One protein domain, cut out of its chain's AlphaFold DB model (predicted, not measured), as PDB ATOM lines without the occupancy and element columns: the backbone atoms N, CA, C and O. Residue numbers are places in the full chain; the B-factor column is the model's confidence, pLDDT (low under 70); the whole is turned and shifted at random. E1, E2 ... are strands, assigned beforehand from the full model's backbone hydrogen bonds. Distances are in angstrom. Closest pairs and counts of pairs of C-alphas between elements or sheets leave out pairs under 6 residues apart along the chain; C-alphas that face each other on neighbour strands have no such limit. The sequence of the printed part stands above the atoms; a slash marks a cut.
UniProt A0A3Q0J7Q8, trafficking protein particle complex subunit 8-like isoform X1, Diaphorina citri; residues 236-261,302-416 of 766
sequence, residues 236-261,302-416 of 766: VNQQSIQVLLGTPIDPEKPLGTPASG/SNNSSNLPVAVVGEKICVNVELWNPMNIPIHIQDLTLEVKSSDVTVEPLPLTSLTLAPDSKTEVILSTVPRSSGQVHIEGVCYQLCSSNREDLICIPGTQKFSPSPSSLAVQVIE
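AT A GLANCE: This is residues 236 to 261 and 302 to 416 of the 766 residues of the protein "trafficking protein particle complex subunit 8-like isoform X1" of Diaphorina citri (UniProt A0A3Q0J7Q8). Two twisted sheets lie only partly face to face, as a flattened sandwich in which E7 of one sheet passes over E4 of the other. At one side E5 runs on into E6, a step from the first sheet to the second; at another E2 comes near E1, and the free residues 251 to 257 stick out as a loop. The printed part has 141 residues with ten named strands, E1 to E10 in order along the chain, and no named helix; the class is all strand. One sheet has the order E1, E3, E7, E5, all antiparallel; the other, of six strands, is branched and mixed. The whole is compact, with a radius of gyration of the C-alphas of 16.4 A and spans of 46 by 40 by 28 A.

HOW THE PARTS SIT: In the branched, strongly twisted sheet, E8, residues 375 to 387, has three antiparallel neighbours. E4, residues 331 to 342, lies on one side of it, with N 337 and O 383 within hydrogen-bond range at 2.8 A. On the other side lie E9, residues 396 to 402, a hairpin with E8 (N 401 and O 382, 2.8 A), and E10, residues 411 to 415 (N 412 and O 377, 2.8 A). E2, residues 310 to 312, is parallel to E10, with N 311 and O 413 2.8 A apart. E6, residues 352 to 357, is antiparallel to E4, with N 333 and O 355 2.8 A apart; E4 bends by 60 degrees at residue 334. E5, residues 347 to 350, runs on into E6 at 53 degrees. In the second sheet E5 is antiparallel to E7, residues 361 to 371, with N 348 and O 370 2.8 A apart. E3, residues 316 to 325, is antiparallel to E7 at 157 degrees, with N 317 and O 369 2.8 A apart, and to E1, residues 242 to 246, with N 244 and O 318 2.8 A apart. Between the sheets, the closest C-alphas of E4 and E7 are those of Thr 337 and Leu 367, 6.5 A apart, and those of E1 and E2 are Leu 245 and Ala 311, 6.1 A. E3 and E8 are apart.

IN THESE COORDINATES: E1 begins at C-alpha 242, (171.573, 72.230, 120.439). E8 measures 34.7 A, E7 32.0 A, E4 30.2 A, E3 27.1 A and E9 19.2 A from first to last C-alpha. E8 begins at C-alpha 375, (164.403, 81.976, 137.521), and E10 ends at C-alpha 415, (170.188, 79.250, 139.664).

THE WHOLE: The C-alphas farthest apart, of Ser 306 and Glu 392, are 50.0 A apart. Residues 262 to 301 are not printed, and C-alphas 261 and 302 are 21.4 A apart across the cut. Of the links printed whole, none is long. Residues 247 to 255, 303 to 306 and 390 to 393 have pLDDT under 70.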
ATOM      1  N   VAL A 236     165.158  78.186 109.884       93.12
ATOM      2  CA  VAL A 236     165.825  77.448 110.969       93.12
ATOM      3  C   VAL A 236     165.549  75.952 110.847       93.12
ATOM      4  O   VAL A 236     164.390  75.522 110.845       93.12
ATOM      5  N   ASN A 237     166.605  75.138 110.834       91.25
ATOM      6  CA  ASN A 237     166.469  73.691 110.967       91.25
ATOM      7  C   ASN A 237     166.231  73.299 112.434       91.25
ATOM      8  O   ASN A 237     167.164  73.162 113.227       91.25
ATOM      9  N   GLN A 238     164.969  73.053 112.778       88.62
ATOM     10  CA  GLN A 238     164.526  72.752 114.145       88.62
ATOM     11  C   GLN A 238     165.205  71.516 114.765       88.62
ATOM     12  O   GLN A 238     165.411  71.463 115.973       88.62
ATOM     13  N   GLN A 239     165.580  70.519 113.953       87.06
ATOM     14  CA  GLN A 239     166.198  69.277 114.445       87.06
ATOM     15  C   GLN A 239     167.683  69.444 114.793       87.06
ATOM     16  O   GLN A 239     168.240  68.621 115.516       87.06
ATOM     17  N   SER A 240     168.321  70.497 114.278       87.56
ATOM     18  CA  SER A 240     169.739  70.793 114.512       87.56
ATOM     19  C   SER A 240     170.000  71.540 115.823       87.56
ATOM     20  O   SER A 240     171.152  71.654 116.234       87.56
ATOM     21  N   ILE A 241     168.950  72.047 116.482       91.06
ATOM     22  CA  ILE A 241     169.095  72.945 117.628       91.06
ATOM     23  C   ILE A 241     169.733  72.201 118.802       91.06
ATOM     24  O   ILE A 241     169.210  71.197 119.300       91.06
ATOM     25  N   GLN A 242     170.853  72.737 119.276       90.88
ATOM     26  CA  GLN A 242     171.573  72.230 120.439       90.88
ATOM     27  C   GLN A 242     171.799  73.351 121.445       90.88
ATOM     28  O   GLN A 242     172.131  74.471 121.070       90.88
ATOM     29  N   VAL A 243     171.658  73.039 122.731       91.56
ATOM     30  CA  VAL A 243     171.882  73.981 123.831       91.56
ATOM     31  C   VAL A 243     173.076  73.505 124.639       91.56
ATOM     32  O   VAL A 243     173.058  72.404 125.182       91.56
ATOM     33  N   LEU A 244     174.105  74.333 124.730       90.88
ATOM     34  CA  LEU A 244     175.276  74.103 125.557       90.88
ATOM     35  C   LEU A 244     175.233  75.049 126.755       90.88
ATOM     36  O   LEU A 244     175.254  76.272 126.608       90.88
ATOM     37  N   LEU A 245     175.186  74.461 127.945       89.19
ATOM     38  CA  LEU A 245     175.293  75.160 129.218       89.19
ATOM     39  C   LEU A 245     176.705  74.966 129.755       89.19
ATOM     40  O   LEU A 245     177.160  73.830 129.894       89.19
ATOM     41  N   GLY A 246     177.418  76.043 130.064       72.31
ATOM     42  CA  GLY A 246     178.784  75.879 130.534       72.31
ATOM     43  C   GLY A 246     179.528  77.166 130.822       72.31
ATOM     44  O   GLY A 246     179.090  78.274 130.518       72.31
ATOM     45  N   THR A 247     180.685  76.973 131.441       62.72
ATOM     46  CA  THR A 247     181.513  78.036 131.984       62.72
ATOM     47  C   THR A 247     182.068  78.956 130.895       62.72
ATOM     48  O   THR A 247     182.454  78.496 129.817       62.72
ATOM     49  N   PRO A 248     182.155  80.269 131.165       53.53
ATOM     50  CA  PRO A 248     182.785  81.204 130.250       53.53
ATOM     51  C   PRO A 248     184.278  80.870 130.097       53.53
ATOM     52  O   PRO A 248     185.037  80.835 131.071       53.53
ATOM     53  N   ILE A 249     184.717  80.647 128.856       59.06
ATOM     54  CA  ILE A 249     186.127  80.815 128.507       59.06
ATOM     55  C   ILE A 249     186.348  82.321 128.510       59.06
ATOM     56  O   ILE A 249     185.747  83.022 127.698       59.06
ATOM     57  N   ASP A 250     187.132  82.809 129.465       51.28
ATOM     58  CA  ASP A 250     187.478  84.221 129.567       51.28
ATOM     59  C   ASP A 250     188.642  84.474 128.592       51.28
ATOM     60  O   ASP A 250     189.757  84.007 128.853       51.28
ATOM     61  N   PRO A 251     188.417  85.101 127.421       52.50
ATOM     62  CA  PRO A 251     189.457  85.245 126.409       52.50
ATOM     63  C   PRO A 251     190.422  86.394 126.727       52.50
ATOM     64  O   PRO A 251     191.474  86.501 126.102       52.50
ATOM     65  N   GLU A 252     190.084  87.263 127.686       49.47
ATOM     66  CA  GLU A 252     190.717  88.577 127.807       49.47
ATOM     67  C   GLU A 252     192.100  88.554 128.474       49.47
ATOM     68  O   GLU A 252     192.842  89.530 128.363       49.47
ATOM     69  N   LYS A 253     192.512  87.441 129.108       58.22
ATOM     70  CA  LYS A 253     193.889  87.245 129.610       58.22
ATOM     71  C   LYS A 253     194.291  85.766 129.561       58.22
ATOM     72  O   LYS A 253     193.989  85.041 130.509       58.22
ATOM     73  N   PRO A 254     195.012  85.286 128.532       59.09
ATOM     74  CA  PRO A 254     195.474  83.903 128.514       59.09
ATOM     75  C   PRO A 254     196.509  83.686 129.628       59.09
ATOM     76  O   PRO A 254     197.677  84.045 129.504       59.09
ATOM     77  N   LEU A 255     196.089  83.069 130.739       68.69
ATOM     78  CA  LEU A 255     196.993  82.585 131.792       68.69
ATOM     79  C   LEU A 255     197.748  81.304 131.373       68.69
ATOM     80  O   LEU A 255     198.504  80.770 132.185       68.69
ATOM     81  N   GLY A 256     197.545  80.812 130.146       79.88
ATOM     82  CA  GLY A 256     198.059  79.561 129.583       79.88
ATOM     83  C   GLY A 256     197.062  78.970 128.577       79.88
ATOM     84  O   GLY A 256     196.136  79.660 128.152       79.88
ATOM     85  N   THR A 257     197.216  77.691 128.235       86.94
ATOM     86  CA  THR A 257     196.236  76.939 127.434       86.94
ATOM     87  C   THR A 257     195.010  76.632 128.304       86.94
ATOM     88  O   THR A 257     195.175  75.953 129.322       86.94
ATOM     89  N   PRO A 258     193.798  77.121 127.982       88.50
ATOM     90  CA  PRO A 258     192.605  76.809 128.766       88.50
ATOM     91  C   PRO A 258     192.206  75.335 128.602       88.50
ATOM     92  O   PRO A 258     192.502  74.701 127.586       88.50
ATOM     93  N   ALA A 259     191.507  74.785 129.595       88.19
ATOM     94  CA  ALA A 259     190.849  73.490 129.444       88.19
ATOM     95  C   ALA A 259     189.886  73.502 128.243       88.19
ATOM     96  O   ALA A 259     189.269  74.526 127.950       88.19
ATOM     97  N   SER A 260     189.751  72.368 127.547       84.31
ATOM     98  CA  SER A 260     189.022  72.322 126.271       84.31
ATOM     99  C   SER A 260     187.513  72.478 126.457       84.31
ATOM    100  O   SER A 260     186.836  72.969 125.561       84.31
ATOM    101  N   GLY A 261     186.985  72.071 127.616       85.06
ATOM    102  CA  GLY A 261     185.553  72.097 127.880       85.06
ATOM    103  C   GLY A 261     184.787  71.124 126.984       85.06
ATOM    104  O   GLY A 261     185.338  70.123 126.524       85.06
ATOM    105  N   SER A 302     167.361  67.634 120.957       72.56
ATOM    106  CA  SER A 302     166.017  67.037 120.891       72.56
ATOM    107  C   SER A 302     165.958  65.578 121.366       72.56
ATOM    108  O   SER A 302     164.905  65.116 121.790       72.56
ATOM    109  N   ASN A 303     167.078  64.850 121.312       68.31
ATOM    110  CA  ASN A 303     167.135  63.422 121.627       68.31
ATOM    111  C   ASN A 303     167.489  63.129 123.098       68.31
ATOM    112  O   ASN A 303     167.261  62.015 123.559       68.31
ATOM    113  N   ASN A 304     168.029  64.109 123.838       68.00
ATOM    114  CA  ASN A 304     168.579  63.925 125.193       68.00
ATOM    115  C   ASN A 304     167.865  64.788 126.257       68.00
ATOM    116  O   ASN A 304     168.440  65.130 127.287       68.00
ATOM    117  N   SER A 305     166.611  65.170 126.018       61.59
ATOM    118  CA  SER A 305     165.883  66.186 126.791       61.59
ATOM    119  C   SER A 305     165.132  65.655 128.024       61.59
ATOM    120  O   SER A 305     164.110  66.219 128.414       61.59
ATOM    121  N   SER A 306     165.595  64.561 128.642       65.69
ATOM    122  CA  SER A 306     164.898  63.938 129.781       65.69
ATOM    123  C   SER A 306     164.976  64.761 131.072       65.69
ATOM    124  O   SER A 306     164.116  64.620 131.938       65.69
ATOM    125  N   ASN A 307     166.006  65.599 131.213       72.31
ATOM    126  CA  ASN A 307     166.226  66.448 132.381       72.31
ATOM    127  C   ASN A 307     166.056  67.921 132.002       72.31
ATOM    128  O   ASN A 307     166.445  68.328 130.909       72.31
ATOM    129  N   LEU A 308     165.529  68.720 132.934       81.56
ATOM    130  CA  LEU A 308     165.453  70.171 132.785       81.56
ATOM    131  C   LEU A 308     166.878  70.766 132.803       81.56
ATOM    132  O   LEU A 308     167.586  70.559 133.793       81.56
ATOM    133  N   PRO A 309     167.307  71.495 131.758       88.94
ATOM    134  CA  PRO A 309     168.606  72.160 131.732       88.94
ATOM    135  C   PRO A 309     168.744  73.188 132.865       88.94
ATOM    136  O   PRO A 309     167.839  73.993 133.092       88.94
ATOM    137  N   VAL A 310     169.885  73.180 133.564       89.31
ATOM    138  CA  VAL A 310     170.175  74.097 134.680       89.31
ATOM    139  C   VAL A 310     171.370  74.982 134.335       89.31
ATOM    140  O   VAL A 310     172.481  74.481 134.178       89.31
ATOM    141  N   ALA A 311     171.144  76.290 134.231       90.94
ATOM    142  CA  ALA A 311     172.169  77.313 134.026       90.94
ATOM    143  C   ALA A 311     172.431  78.101 135.318       90.94
ATOM    144  O   ALA A 311     171.635  78.059 136.255       90.94
ATOM    145  N   VAL A 312     173.534  78.843 135.363       90.12
ATOM    146  CA  VAL A 312     173.943  79.652 136.520       90.12
ATOM    147  C   VAL A 312     173.973  81.128 136.119       90.12
ATOM    148  O   VAL A 312     174.352  81.453 134.994       90.12
ATOM    149  N   VAL A 313     173.575  82.023 137.027       89.75
ATOM    150  CA  VAL A 313     173.690  83.476 136.830       89.75
ATOM    151  C   VAL A 313     175.134  83.855 136.475       89.75
ATOM    152  O   VAL A 313     176.079  83.445 137.145       89.75
ATOM    153  N   GLY A 314     175.305  84.646 135.415       88.00
ATOM    154  CA  GLY A 314     176.606  85.092 134.910       88.00
ATOM    155  C   GLY A 314     177.290  84.144 133.918       88.00
ATOM    156  O   GLY A 314     178.269  84.548 133.291       88.00
ATOM    157  N   GLU A 315     176.781  82.925 133.715       89.62
ATOM    158  CA  GLU A 315     177.318  81.976 132.730       89.62
ATOM    159  C   GLU A 315     176.581  82.048 131.390       89.62
ATOM    160  O   GLU A 315     175.392  82.351 131.332       89.62
ATOM    161  N   LYS A 316     177.277  81.758 130.285       90.44
ATOM    162  CA  LYS A 316     176.671  81.812 128.952       90.44
ATOM    163  C   LYS A 316     175.756  80.608 128.724       90.44
ATOM    164  O   LYS A 316     176.146  79.461 128.939       90.44
ATOM    165  N   ILE A 317     174.565  80.880 128.210       92.75
ATOM    166  CA  ILE A 317     173.697  79.893 127.573       92.75
ATOM    167  C   ILE A 317     173.974  79.988 126.078       92.75
ATOM    168  O   ILE A 317     173.660  81.003 125.459       92.75
ATOM    169  N   CYS A 318     174.594  78.960 125.504       92.19
ATOM    170  CA  CYS A 318     174.943  78.921 124.088       92.19
ATOM    171  C   CYS A 318     173.950  78.035 123.334       92.19
ATOM    172  O   CYS A 318     173.683  76.910 123.750       92.19
ATOM    173  N   VAL A 319     173.438  78.509 122.203       92.62
ATOM    174  CA  VAL A 319     172.528  77.759 121.335       92.62
ATOM    175  C   VAL A 319     173.134  77.692 119.942       92.62
ATOM    176  O   VAL A 319     173.393  78.727 119.331       92.62
ATOM    177  N   ASN A 320     173.368  76.477 119.453       93.06
ATOM    178  CA  ASN A 320     173.755  76.236 118.069       93.06
ATOM    179  C   ASN A 320     172.494  76.104 117.211       93.06
ATOM    180  O   ASN A 320     171.589  75.336 117.553       93.06
ATOM    181  N   VAL A 321     172.440  76.857 116.117       92.94
ATOM    182  CA  VAL A 321     171.308  76.916 115.190       92.94
ATOM    183  C   VAL A 321     171.832  76.833 113.759       92.94
ATOM    184  O   VAL A 321     172.667  77.639 113.356       92.94
ATOM    185  N   GLU A 322     171.312  75.896 112.966       95.12
ATOM    186  CA  GLU A 322     171.547  75.870 111.519       95.12
ATOM    187  C   GLU A 322     170.520  76.765 110.806       95.12
ATOM    188  O   GLU A 322     169.309  76.514 110.838       95.12
ATOM    189  N   LEU A 323     171.021  77.816 110.159       95.38
ATOM    190  CA  LEU A 323     170.255  78.750 109.339       95.38
ATOM    191  C   LEU A 323     170.402  78.381 107.861       95.38
ATOM    192  O   LEU A 323     171.515  78.260 107.351       95.38
ATOM    193  N   TRP A 324     169.284  78.246 107.153       95.88
ATOM    194  CA  TRP A 324     169.240  77.972 105.719       95.88
ATOM    195  C   TRP A 324     168.765  79.200 104.941       95.88
ATOM    196  O   TRP A 324     167.712  79.772 105.231       95.88
ATOM    197  N   ASN A 325     169.531  79.595 103.930       94.62
ATOM    198  CA  ASN A 325     169.098  80.541 102.913       94.62
ATOM    199  C   ASN A 325     168.543  79.770 101.700       94.62
ATOM    200  O   ASN A 325     169.346  79.194 100.973       94.62
ATOM    201  N   PRO A 326     167.221  79.769 101.443       93.94
ATOM    202  CA  PRO A 326     166.632  79.096 100.279       93.94
ATOM    203  C   PRO A 326     166.730  79.903  98.969       93.94
ATOM    204  O   PRO A 326     166.340  79.410  97.910       93.94
ATOM    205  N   MET A 327     167.186  81.157  99.025       93.19
ATOM    206  CA  MET A 327     167.268  82.054  97.874       93.19
ATOM    207  C   MET A 327     168.582  81.850  97.116       93.19
ATOM    208  O   MET A 327     169.618  81.530  97.696       93.19
ATOM    209  N   ASN A 328     168.575  82.139  95.815       92.69
ATOM    210  CA  ASN A 328     169.767  82.108  94.964       92.69
ATOM    211  C   ASN A 328     170.528  83.455  94.960       92.69
ATOM    212  O   ASN A 328     171.197  83.815  93.992       92.69
ATOM    213  N   ILE A 329     170.392  84.222  96.042       92.94
ATOM    214  CA  ILE A 329     171.090  85.482  96.313       92.94
ATOM    215  C   ILE A 329     171.609  85.464  97.755       92.94
ATOM    216  O   ILE A 329     171.024  84.777  98.597       92.94
ATOM    217  N   PRO A 330     172.690  86.196  98.070       92.69
ATOM    218  CA  PRO A 330     173.135  86.328  99.449       92.69
ATOM    219  C   PRO A 330     172.120  87.124 100.282       92.69
ATOM    220  O   PRO A 330     171.565  88.121  99.814       92.69
ATOM    221  N   ILE A 331     171.908  86.698 101.529       92.56
ATOM    222  CA  ILE A 331     171.073  87.402 102.511       92.56
ATOM    223  C   ILE A 331     171.974  88.018 103.577       92.56
ATOM    224  O   ILE A 331     172.814  87.325 104.155       92.56
ATOM    225  N   HIS A 332     171.769  89.302 103.870       93.12
ATOM    226  CA  HIS A 332     172.458  89.996 104.952       93.12
ATOM    227  C   HIS A 332     171.559  90.107 106.179       93.12
ATOM    228  O   HIS A 332     170.401  90.521 106.090       93.12
ATOM    229  N   ILE A 333     172.123  89.746 107.323       93.88
ATOM    230  CA  ILE A 333     171.465  89.754 108.621       93.88
ATOM    231  C   ILE A 333     172.313  90.600 109.570       93.88
ATOM    232  O   ILE A 333     173.537  90.450 109.600       93.88
ATOM    233  N   GLN A 334     171.674  91.481 110.333       93.50
ATOM    234  CA  GLN A 334     172.308  92.290 111.377       93.50
ATOM    235  C   GLN A 334     171.672  92.010 112.741       93.50
ATOM    236  O   GLN A 334     170.513  91.595 112.814       93.50
ATOM    237  N   ASP A 335     172.446  92.229 113.806       93.12
ATOM    238  CA  ASP A 335     172.018  92.109 115.207       93.12
ATOM    239  C   ASP A 335     171.304  90.783 115.538       93.12
ATOM    240  O   ASP A 335     170.286  90.749 116.235       93.12
ATOM    241  N   LEU A 336     171.836  89.668 115.026       95.56
ATOM    242  CA  LEU A 336     171.258  88.345 115.255       95.56
ATOM    243  C   LEU A 336     171.435  87.944 116.727       95.56
ATOM    244  O   LEU A 336     172.552  87.831 117.232       95.56
ATOM    245  N   THR A 337     170.317  87.708 117.405       95.06
ATOM    246  CA  THR A 337     170.225  87.414 118.840       95.06
ATOM    247  C   THR A 337     169.227  86.293 119.112       95.06
ATOM    248  O   THR A 337     168.423  85.925 118.256       95.06
ATOM    249  N   LEU A 338     169.301  85.707 120.309       94.44
ATOM    250  CA  LEU A 338     168.299  84.750 120.774       94.44
ATOM    251  C   LEU A 338     167.077  85.496 121.293       94.44
ATOM    252  O   LEU A 338     167.199  86.422 122.094       94.44
ATOM    253  N   GLU A 339     165.901  85.039 120.882       92.69
ATOM    254  CA  GLU A 339     164.643  85.535 121.406       92.69
ATOM    255  C   GLU A 339     164.294  84.770 122.681       92.69
ATOM    256  O   GLU A 339     164.081  83.553 122.673       92.69
ATOM    257  N   VAL A 340     164.255  85.500 123.791       92.06
ATOM    258  CA  VAL A 340     164.121  84.929 125.125       92.06
ATOM    259  C   VAL A 340     162.878  85.483 125.803       92.06
ATOM    260  O   VAL A 340     162.741  86.694 125.955       92.06
ATOM    261  N   LYS A 341     161.992  84.592 126.257       90.00
ATOM    262  CA  LYS A 341     160.879  84.936 127.143       90.00
ATOM    263  C   LYS A 341     161.196  84.545 128.581       90.00
ATOM    264  O   LYS A 341     161.549  83.401 128.876       90.00
ATOM    265  N   SER A 342     161.026  85.501 129.481       86.75
ATOM    266  CA  SER A 342     161.168  85.327 130.925       86.75
ATOM    267  C   SER A 342     160.157  86.216 131.652       86.75
ATOM    268  O   SER A 342     159.836  87.304 131.179       86.75
ATOM    269  N   SER A 343     159.635  85.750 132.791       75.44
ATOM    270  CA  SER A 343     158.768  86.560 133.662       75.44
ATOM    271  C   SER A 343     159.585  87.445 134.607       75.44
ATOM    272  O   SER A 343     159.284  88.622 134.752       75.44
ATOM    273  N   ASP A 344     160.652  86.886 135.195       80.06
ATOM    274  CA  ASP A 344     161.405  87.506 136.301       80.06
ATOM    275  C   ASP A 344     162.935  87.442 136.111       80.06
ATOM    276  O   ASP A 344     163.715  87.824 136.989       80.06
ATOM    277  N   VAL A 345     163.391  86.935 134.958       84.81
ATOM    278  CA  VAL A 345     164.820  86.767 134.666       84.81
ATOM    279  C   VAL A 345     165.306  87.856 133.727       84.81
ATOM    280  O   VAL A 345     164.855  87.952 132.587       84.81
ATOM    281  N   THR A 346     166.283  88.629 134.188       89.12
ATOM    282  CA  THR A 346     167.032  89.564 133.350       89.12
ATOM    283  C   THR A 346     168.047  88.776 132.532       89.12
ATOM    284  O   THR A 346     168.870  88.048 133.087       89.12
ATOM    285  N   VAL A 347     167.969  88.873 131.208       90.50
ATOM    286  CA  VAL A 347     168.869  88.169 130.288       90.50
ATOM    287  C   VAL A 347     169.553  89.199 129.408       90.50
ATOM    288  O   VAL A 347     168.894  90.004 128.758       90.50
ATOM    289  N   GLU A 348     170.879  89.174 129.402       91.19
ATOM    290  CA  GLU A 348     171.697  90.000 128.528       91.19
ATOM    291  C   GLU A 348     171.950  89.253 127.212       91.19
ATOM    292  O   GLU A 348     172.584  88.189 127.222       91.19
ATOM    293  N   PRO A 349     171.442  89.758 126.075       88.88
ATOM    294  CA  PRO A 349     171.731  89.174 124.778       88.88
ATOM    295  C   PRO A 349     173.159  89.514 124.339       88.88
ATOM    296  O   PRO A 349     173.615  90.642 124.510       88.88
ATOM    297  N   LEU A 350     173.854  88.551 123.726       89.12
ATOM    298  CA  LEU A 350     175.145  88.777 123.071       89.12
ATOM    299  C   LEU A 350     174.938  88.726 121.546       89.12
ATOM    300  O   LEU A 350     174.962  87.632 120.973       89.12
ATOM    301  N   PRO A 351     174.672  89.874 120.889       89.75
ATOM    302  CA  PRO A 351     174.357  89.921 119.464       89.75
ATOM    303  C   PRO A 351     175.545  89.545 118.585       89.75
ATOM    304  O   PRO A 351     176.673  89.998 118.796       89.75
ATOM    305  N   LEU A 352     175.264  88.782 117.531       90.69
ATOM    306  CA  LEU A 352     176.147  88.672 116.381       90.69
ATOM    307  C   LEU A 352     175.891  89.875 115.462       90.69
ATOM    308  O   LEU A 352     174.808  90.011 114.892       90.69
ATOM    309  N   THR A 353     176.893  90.744 115.322       91.25
ATOM    310  CA  THR A 353     176.754  92.060 114.671       91.25
ATOM    311  C   THR A 353     176.316  91.976 113.211       91.25
ATOM    312  O   THR A 353     175.446  92.727 112.777       91.25
ATOM    313  N   SER A 354     176.906  91.067 112.436       92.50
ATOM    314  CA  SER A 354     176.537  90.861 111.039       92.50
ATOM    315  C   SER A 354     176.825  89.436 110.584       92.50
ATOM    316  O   SER A 354     177.823  88.830 110.976       92.50
ATOM    317  N   LEU A 355     175.950  88.911 109.732       94.00
ATOM    318  CA  LEU A 355     176.061  87.597 109.116       94.00
ATOM    319  C   LEU A 355     175.597  87.692 107.662       94.00
ATOM    320  O   LEU A 355     174.559  88.278 107.368       94.00
ATOM    321  N   THR A 356     176.369  87.116 106.743       94.06
ATOM    322  CA  THR A 356     175.965  86.988 105.337       94.06
ATOM    323  C   THR A 356     175.810  85.518 105.002       94.06
ATOM    324  O   THR A 356     176.786  84.773 105.036       94.06
ATOM    325  N   LEU A 357     174.587  85.108 104.676       94.19
ATOM    326  CA  LEU A 357     174.287  83.748 104.246       94.19
ATOM    327  C   LEU A 357     174.460  83.653 102.732       94.19
ATOM    328  O   LEU A 357     173.856  84.432 101.990       94.19
ATOM    329  N   ALA A 358     175.273  82.705 102.268       94.38
ATOM    330  CA  ALA A 358     175.495  82.487 100.843       94.38
ATOM    331  C   ALA A 358     174.222  81.944 100.150       94.38
ATOM    332  O   ALA A 358     173.349  81.395 100.837       94.38
ATOM    333  N   PRO A 359     174.091  82.095  98.818       93.69
ATOM    334  CA  PRO A 359     172.991  81.512  98.046       93.69
ATOM    335  C   PRO A 359     172.835  80.007  98.298       93.69
ATOM    336  O   PRO A 359     173.842  79.303  98.338       93.69
ATOM    337  N   ASP A 360     171.595  79.537  98.460       92.81
ATOM    338  CA  ASP A 360     171.223  78.124  98.675       92.81
ATOM    339  C   ASP A 360     172.138  77.368  99.661       92.81
ATOM    340  O   ASP A 360     172.610  76.260  99.404       92.81
ATOM    341  N   SER A 361     172.458  78.004 100.792       94.12
ATOM    342  CA  SER A 361     173.445  77.486 101.743       94.12
ATOM    343  C   SER A 361     172.893  77.361 103.156       94.12
ATOM    344  O   SER A 361     172.035  78.134 103.594       94.12
ATOM    345  N   LYS A 362     173.417  76.368 103.877       95.31
ATOM    346  CA  LYS A 362     173.174  76.149 105.302       95.31
ATOM    347  C   LYS A 362     174.401  76.589 106.085       95.31
ATOM    348  O   LYS A 362     175.520  76.251 105.707       95.31
ATOM    349  N   THR A 363     174.192  77.358 107.144       95.00
ATOM    350  CA  THR A 363     175.257  77.904 107.987       95.00
ATOM    351  C   THR A 363     174.920  77.648 109.448       95.00
ATOM    352  O   THR A 363     173.848  78.033 109.910       95.00
ATOM    353  N   GLU A 364     175.834  77.013 110.178       93.81
ATOM    354  CA  GLU A 364     175.726  76.851 111.630       93.81
ATOM    355  C   GLU A 364     176.180  78.131 112.339       93.81
ATOM    356  O   GLU A 364     177.222  78.706 112.011       93.81
ATOM    357  N   VAL A 365     175.390  78.587 113.310       93.12
ATOM    358  CA  VAL A 365     175.669  79.787 114.099       93.12
ATOM    359  C   VAL A 365     175.465  79.482 115.575       93.12
ATOM    360  O   VAL A 365     174.430  78.954 115.979       93.12
ATOM    361  N   ILE A 366     176.441  79.877 116.392       92.56
ATOM    362  CA  ILE A 366     176.356  79.788 117.849       92.56
ATOM    363  C   ILE A 366     175.965  81.159 118.387       92.56
ATOM    364  O   ILE A 366     176.741  82.112 118.318       92.56
ATOM    365  N   LEU A 367     174.763  81.249 118.945       93.31
ATOM    366  CA  LEU A 367     174.264  82.441 119.620       93.31
ATOM    367  C   LEU A 367     174.351  82.248 121.129       93.31
ATOM    368  O   LEU A 367     174.262  81.125 121.622       93.31
ATOM    369  N   SER A 368     174.535  83.335 121.874       92.19
ATOM    370  CA  SER A 368     174.663  83.244 123.327       92.19
ATOM    371  C   SER A 368     173.913  84.344 124.063       92.19
ATOM    372  O   SER A 368     173.724  85.447 123.553       92.19
ATOM    373  N   THR A 369     173.479  84.030 125.278       92.75
ATOM    374  CA  THR A 369     172.916  84.993 126.227       92.75
ATOM    375  C   THR A 369     173.462  84.732 127.625       92.75
ATOM    376  O   THR A 369     173.915  83.627 127.927       92.75
ATOM    377  N   VAL A 370     173.452  85.753 128.483       92.56
ATOM    378  CA  VAL A 370     173.916  85.657 129.873       92.56
ATOM    379  C   VAL A 370     172.772  86.041 130.812       92.56
ATOM    380  O   VAL A 370     172.332  87.192 130.794       92.56
ATOM    381  N   PRO A 371     172.268  85.126 131.655       92.50
ATOM    382  CA  PRO A 371     171.273  85.469 132.654       92.50
ATOM    383  C   PRO A 371     171.926  86.247 133.806       92.50
ATOM    384  O   PRO A 371     172.996  85.883 134.301       92.50
ATOM    385  N   ARG A 372     171.276  87.324 134.248       91.94
ATOM    386  CA  ARG A 372     171.721  88.222 135.325       91.94
ATOM    387  C   ARG A 372     170.925  88.048 136.625       91.94
ATOM    388  O   ARG A 372     171.370  88.518 137.666       91.94
ATOM    389  N   SER A 373     169.814  87.310 136.594       91.38
ATOM    390  CA  SER A 373     169.055  86.887 137.779       91.38
ATOM    391  C   SER A 373     168.603  85.423 137.675       91.38
ATOM    392  O   SER A 373     168.648  84.817 136.605       91.38
ATOM    393  N   SER A 374     168.217  84.811 138.796       91.38
ATOM    394  CA  SER A 374     167.716  83.430 138.833       91.38
ATOM    395  C   SER A 374     166.233  83.343 138.465       91.38
ATOM    396  O   SER A 374     165.469  84.253 138.774       91.38
ATOM    397  N   GLY A 375     165.801  82.220 137.893       91.31
ATOM    398  CA  GLY A 375     164.403  81.976 137.521       91.31
ATOM    399  C   GLY A 375     164.296  81.034 136.327       91.31
ATOM    400  O   GLY A 375     165.226  80.273 136.060       91.31
ATOM    401  N   GLN A 376     163.171  81.052 135.617       91.19
ATOM    402  CA  GLN A 376     162.974  80.233 134.419       91.19
ATOM    403  C   GLN A 376     163.069  81.091 133.157       91.19
ATOM    404  O   GLN A 376     162.495  82.176 133.078       91.19
ATOM    405  N   VAL A 377     163.801  80.579 132.173       92.25
ATOM    406  CA  VAL A 377     164.039  81.226 130.886       92.25
ATOM    407  C   VAL A 377     163.585  80.285 129.781       92.25
ATOM    408  O   VAL A 377     163.921  79.100 129.805       92.25
ATOM    409  N   HIS A 378     162.835  80.797 128.810       92.44
ATOM    410  CA  HIS A 378     162.449  80.042 127.627       92.44
ATOM    411  C   HIS A 378     163.009  80.701 126.369       92.44
ATOM    412  O   HIS A 378     162.738  81.868 126.096       92.44
ATOM    413  N   ILE A 379     163.809  79.952 125.615       92.81
ATOM    414  CA  ILE A 379     164.351  80.410 124.336       92.81
ATOM    415  C   ILE A 379     163.359  80.009 123.245       92.81
ATOM    416  O   ILE A 379     163.161  78.823 122.990       92.81
ATOM    417  N   GLU A 380     162.721  80.990 122.616       91.38
ATOM    418  CA  GLU A 380     161.626  80.755 121.667       91.38
ATOM    419  C   GLU A 380     162.038  80.835 120.205       91.38
ATOM    420  O   GLU A 380     161.280  80.401 119.337       91.38
ATOM    421  N   GLY A 381     163.194  81.417 119.907       93.12
ATOM    422  CA  GLY A 381     163.566  81.706 118.535       93.12
ATOM    423  C   GLY A 381     164.843  82.512 118.415       93.12
ATOM    424  O   GLY A 381     165.640  82.624 119.351       93.12
ATOM    425  N   VAL A 382     165.001  83.106 117.242       94.75
ATOM    426  CA  VAL A 382     166.021  84.111 116.952       94.75
ATOM    427  C   VAL A 382     165.360  85.406 116.506       94.75
ATOM    428  O   VAL A 382     164.356  85.394 115.794       94.75
ATOM    429  N   CYS A 383     165.944  86.525 116.902       94.12
ATOM    430  CA  CYS A 383     165.567  87.867 116.482       94.12
ATOM    431  C   CYS A 383     166.730  88.490 115.709       94.12
ATOM    432  O   CYS A 383     167.896  88.286 116.044       94.12
ATOM    433  N   TYR A 384     166.420  89.192 114.624       95.06
ATOM    434  CA  TYR A 384     167.426  89.769 113.740       95.06
ATOM    435  C   TYR A 384     166.839  90.860 112.852       95.06
ATOM    436  O   TYR A 384     165.623  90.989 112.707       95.06
ATOM    437  N   GLN A 385     167.718  91.625 112.212       94.00
ATOM    438  CA  GLN A 385     167.354  92.543 111.144       94.00
ATOM    439  C   GLN A 385     167.686  91.932 109.785       94.00
ATOM    440  O   GLN A 385     168.842  91.620 109.501       94.00
ATOM    441  N   LEU A 386     166.669  91.765 108.943       93.94
ATOM    442  CA  LEU A 386     166.826  91.313 107.563       93.94
ATOM    443  C   LEU A 386     167.109  92.516 106.668       93.94
ATOM    444  O   LEU A 386     166.285  93.430 106.604       93.94
ATOM    445  N   CYS A 387     168.238  92.497 105.965       91.75
ATOM    446  CA  CYS A 387     168.703  93.611 105.147       91.75
ATOM    447  C   CYS A 387     168.753  93.262 103.651       91.75
ATOM    448  O   CYS A 387     169.013  92.124 103.256       91.75
ATOM    449  N   SER A 388     168.527  94.273 102.809       85.31
ATOM    450  CA  SER A 388     168.691  94.180 101.354       85.31
ATOM    451  C   SER A 388     170.166  94.031 100.935       85.31
ATOM    452  O   SER A 388     171.076  94.417 101.665       85.31
ATOM    453  N   SER A 389     170.392  93.478  99.738       72.44
ATOM    454  CA  SER A 389     171.704  93.159  99.152       72.44
ATOM    455  C   SER A 389     172.552  94.387  98.772       72.44
ATOM    456  O   SER A 389     173.780  94.311  98.785       72.44
ATOM    457  N   ASN A 390     171.927  95.526  98.449       67.00
ATOM    458  CA  ASN A 390     172.636  96.714  97.958       67.00
ATOM    459  C   ASN A 390     173.179  97.589  99.094       67.00
ATOM    460  O   ASN A 390     172.424  98.083  99.928       67.00
ATOM    461  N   ARG A 391     174.499  97.828  99.088       58.78
ATOM    462  CA  ARG A 391     175.212  98.587 100.134       58.78
ATOM    463  C   ARG A 391     174.903 100.087 100.158       58.78
ATOM    464  O   ARG A 391     175.055 100.695 101.210       58.78
ATOM    465  N   GLU A 392     174.502 100.676  99.033       60.47
ATOM    466  CA  GLU A 392     174.220 102.120  98.942       60.47
ATOM    467  C   GLU A 392     172.823 102.485  99.479       60.47
ATOM    468  O   GLU A 392     172.656 103.545 100.070       60.47
ATOM    469  N   ASP A 393     171.861 101.558  99.374       66.75
ATOM    470  CA  ASP A 393     170.468 101.685  99.833       66.75
ATOM    471  C   ASP A 393     170.131 100.526 100.792       66.75
ATOM    472  O   ASP A 393     169.245  99.701 100.526       66.75
ATOM    473  N   LEU A 394     170.874 100.401 101.896       77.62
ATOM    474  CA  LEU A 394     170.675  99.294 102.829       77.62
ATOM    475  C   LEU A 394     169.363  99.486 103.609       77.62
ATOM    476  O   LEU A 394     169.272 100.276 104.547       77.62
ATOM    477  N   ILE A 395     168.326  98.760 103.200       89.12
ATOM    478  CA  ILE A 395     167.023  98.755 103.866       89.12
ATOM    479  C   ILE A 395     166.963  97.520 104.763       89.12
ATOM    480  O   ILE A 395     167.095  96.405 104.256       89.12
ATOM    481  N   CYS A 396     166.731  97.717 106.063       90.56
ATOM    482  CA  CYS A 396     166.606  96.638 107.040       90.56
ATOM    483  C   CYS A 396     165.247  96.662 107.751       90.56
ATOM    484  O   CYS A 396     164.636  97.721 107.936       90.56
ATOM    485  N   ILE A 397     164.766  95.491 108.160       91.88
ATOM    486  CA  ILE A 397     163.558  95.337 108.976       91.88
ATOM    487  C   ILE A 397     163.828  94.340 110.112       91.88
ATOM    488  O   ILE A 397     164.325  93.245 109.838       91.88
ATOM    489  N   PRO A 398     163.527  94.687 111.379       92.56
ATOM    490  CA  PRO A 398     163.607  93.737 112.476       92.56
ATOM    491  C   PRO A 398     162.474  92.713 112.383       92.56
ATOM    492  O   PRO A 398     161.339  93.043 112.034       92.56
ATOM    493  N   GLY A 399     162.775  91.478 112.746       92.69
ATOM    494  CA  GLY A 399     161.780  90.434 112.893       92.69
ATOM    495  C   GLY A 399     162.341  89.215 113.605       92.69
ATOM    496  O   GLY A 399     163.479  89.203 114.078       92.69
ATOM    497  N   THR A 400     161.499  88.200 113.721       93.38
ATOM    498  CA  THR A 400     161.782  86.999 114.500       93.38
ATOM    499  C   THR A 400     161.575  85.748 113.671       93.38
ATOM    500  O   THR A 400     160.827  85.726 112.691       93.38
ATOM    501  N   GLN A 401     162.225  84.677 114.097       92.62
ATOM    502  CA  GLN A 401     161.947  83.338 113.634       92.62
ATOM    503  C   GLN A 401     161.825  82.402 114.824       92.62
ATOM    504  O   GLN A 401     162.773  82.209 115.584       92.62
ATOM    505  N   LYS A 402     160.642  81.806 114.956       91.12
ATOM    506  CA  LYS A 402     160.287  80.947 116.081       91.12
ATOM    507  C   LYS A 402     160.804  79.519 115.905       91.12
ATOM    508  O   LYS A 402     160.848  78.974 114.799       91.12
ATOM    509  N   PHE A 403     161.134  78.890 117.022       89.25
ATOM    510  CA  PHE A 403     161.421  77.468 117.124       89.25
ATOM    511  C   PHE A 403     160.110  76.710 117.368       89.25
ATOM    512  O   PHE A 403     159.587  76.703 118.479       89.25
ATOM    513  N   SER A 404     159.526  76.116 116.321       80.75
ATOM    514  CA  SER A 404     158.219  75.447 116.402       80.75
ATOM    515  C   SER A 404     158.272  74.004 115.872       80.75
ATOM    516  O   SER A 404     158.565  73.827 114.685       80.75
ATOM    517  N   PRO A 405     157.929  72.980 116.683       75.00
ATOM    518  CA  PRO A 405     157.645  73.048 118.122       75.00
ATOM    519  C   PRO A 405     158.909  73.368 118.934       75.00
ATOM    520  O   PRO A 405     159.992  72.898 118.596       75.00
ATOM    521  N   SER A 406     158.771  74.135 120.015       70.44
ATOM    522  CA  SER A 406     159.890  74.489 120.893       70.44
ATOM    523  C   SER A 406     160.369  73.248 121.665       70.44
ATOM    524  O   SER A 406     159.593  72.711 122.467       70.44
ATOM    525  N   PRO A 407     161.605  72.756 121.468       76.31
ATOM    526  CA  PRO A 407     162.103  71.618 122.235       76.31
ATOM    527  C   PRO A 407     162.191  71.945 123.732       76.31
ATOM    528  O   PRO A 407     162.545  73.056 124.128       76.31
ATOM    529  N   SER A 408     161.911  70.958 124.592       77.19
ATOM    530  CA  SER A 408     161.948  71.139 126.053       77.19
ATOM    531  C   SER A 408     163.337  71.518 126.579       77.19
ATOM    532  O   SER A 408     163.442  72.144 127.630       77.19
ATOM    533  N   SER A 409     164.399  71.212 125.825       79.25
ATOM    534  CA  SER A 409     165.779  71.628 126.108       79.25
ATOM    535  C   SER A 409     166.007  73.144 126.058       79.25
ATOM    536  O   SER A 409     167.061  73.604 126.485       79.25
ATOM    537  N   LEU A 410     165.053  73.926 125.548       85.88
ATOM    538  CA  LEU A 410     165.113  75.393 125.524       85.88
ATOM    539  C   LEU A 410     164.416  76.048 126.724       85.88
ATOM    540  O   LEU A 410     164.448  77.271 126.859       85.88
ATOM    541  N   ALA A 411     163.780  75.263 127.600       90.00
ATOM    542  CA  ALA A 411     163.299  75.727 128.896       90.00
ATOM    543  C   ALA A 411     164.412  75.541 129.938       90.00
ATOM    544  O   ALA A 411     164.616  74.445 130.452       90.00
ATOM    545  N   VAL A 412     165.145  76.611 130.241       90.75
ATOM    546  CA  VAL A 412     166.327  76.584 131.109       90.75
ATOM    547  C   VAL A 412     165.981  77.140 132.489       90.75
ATOM    548  O   VAL A 412     165.439  78.238 132.623       90.75
ATOM    549  N   GLN A 413     166.323  76.396 133.538       91.69
ATOM    550  CA  GLN A 413     166.259  76.875 134.915       91.69
ATOM    551  C   GLN A 413     167.578  77.552 135.286       91.69
ATOM    552  O   GLN A 413     168.613  76.898 135.349       91.69
ATOM    553  N   VAL A 414     167.536  78.832 135.629       91.62
ATOM    554  CA  VAL A 414     168.693  79.583 136.125       91.62
ATOM    555  C   VAL A 414     168.732  79.539 137.655       91.62
ATOM    556  O   VAL A 414     167.719  79.815 138.307       91.62
ATOM    557  N   ILE A 415     169.889  79.197 138.224       90.69
ATOM    558  CA  ILE A 415     170.188  79.250 139.664       90.69
ATOM    559  C   ILE A 415     171.183  80.372 139.980       90.69
ATOM    560  O   ILE A 415     172.021  80.717 139.152       90.69
ATOM    561  N   GLU A 416     171.092  80.936 141.183       86.31
ATOM    562  CA  GLU A 416     171.884  82.105 141.589       86.31
ATOM    563  C   GLU A 416     173.328  81.754 141.972       86.31
ATOM    564  O   GLU A 416     174.256  82.459 141.588       86.31
TER     565      GLU A 416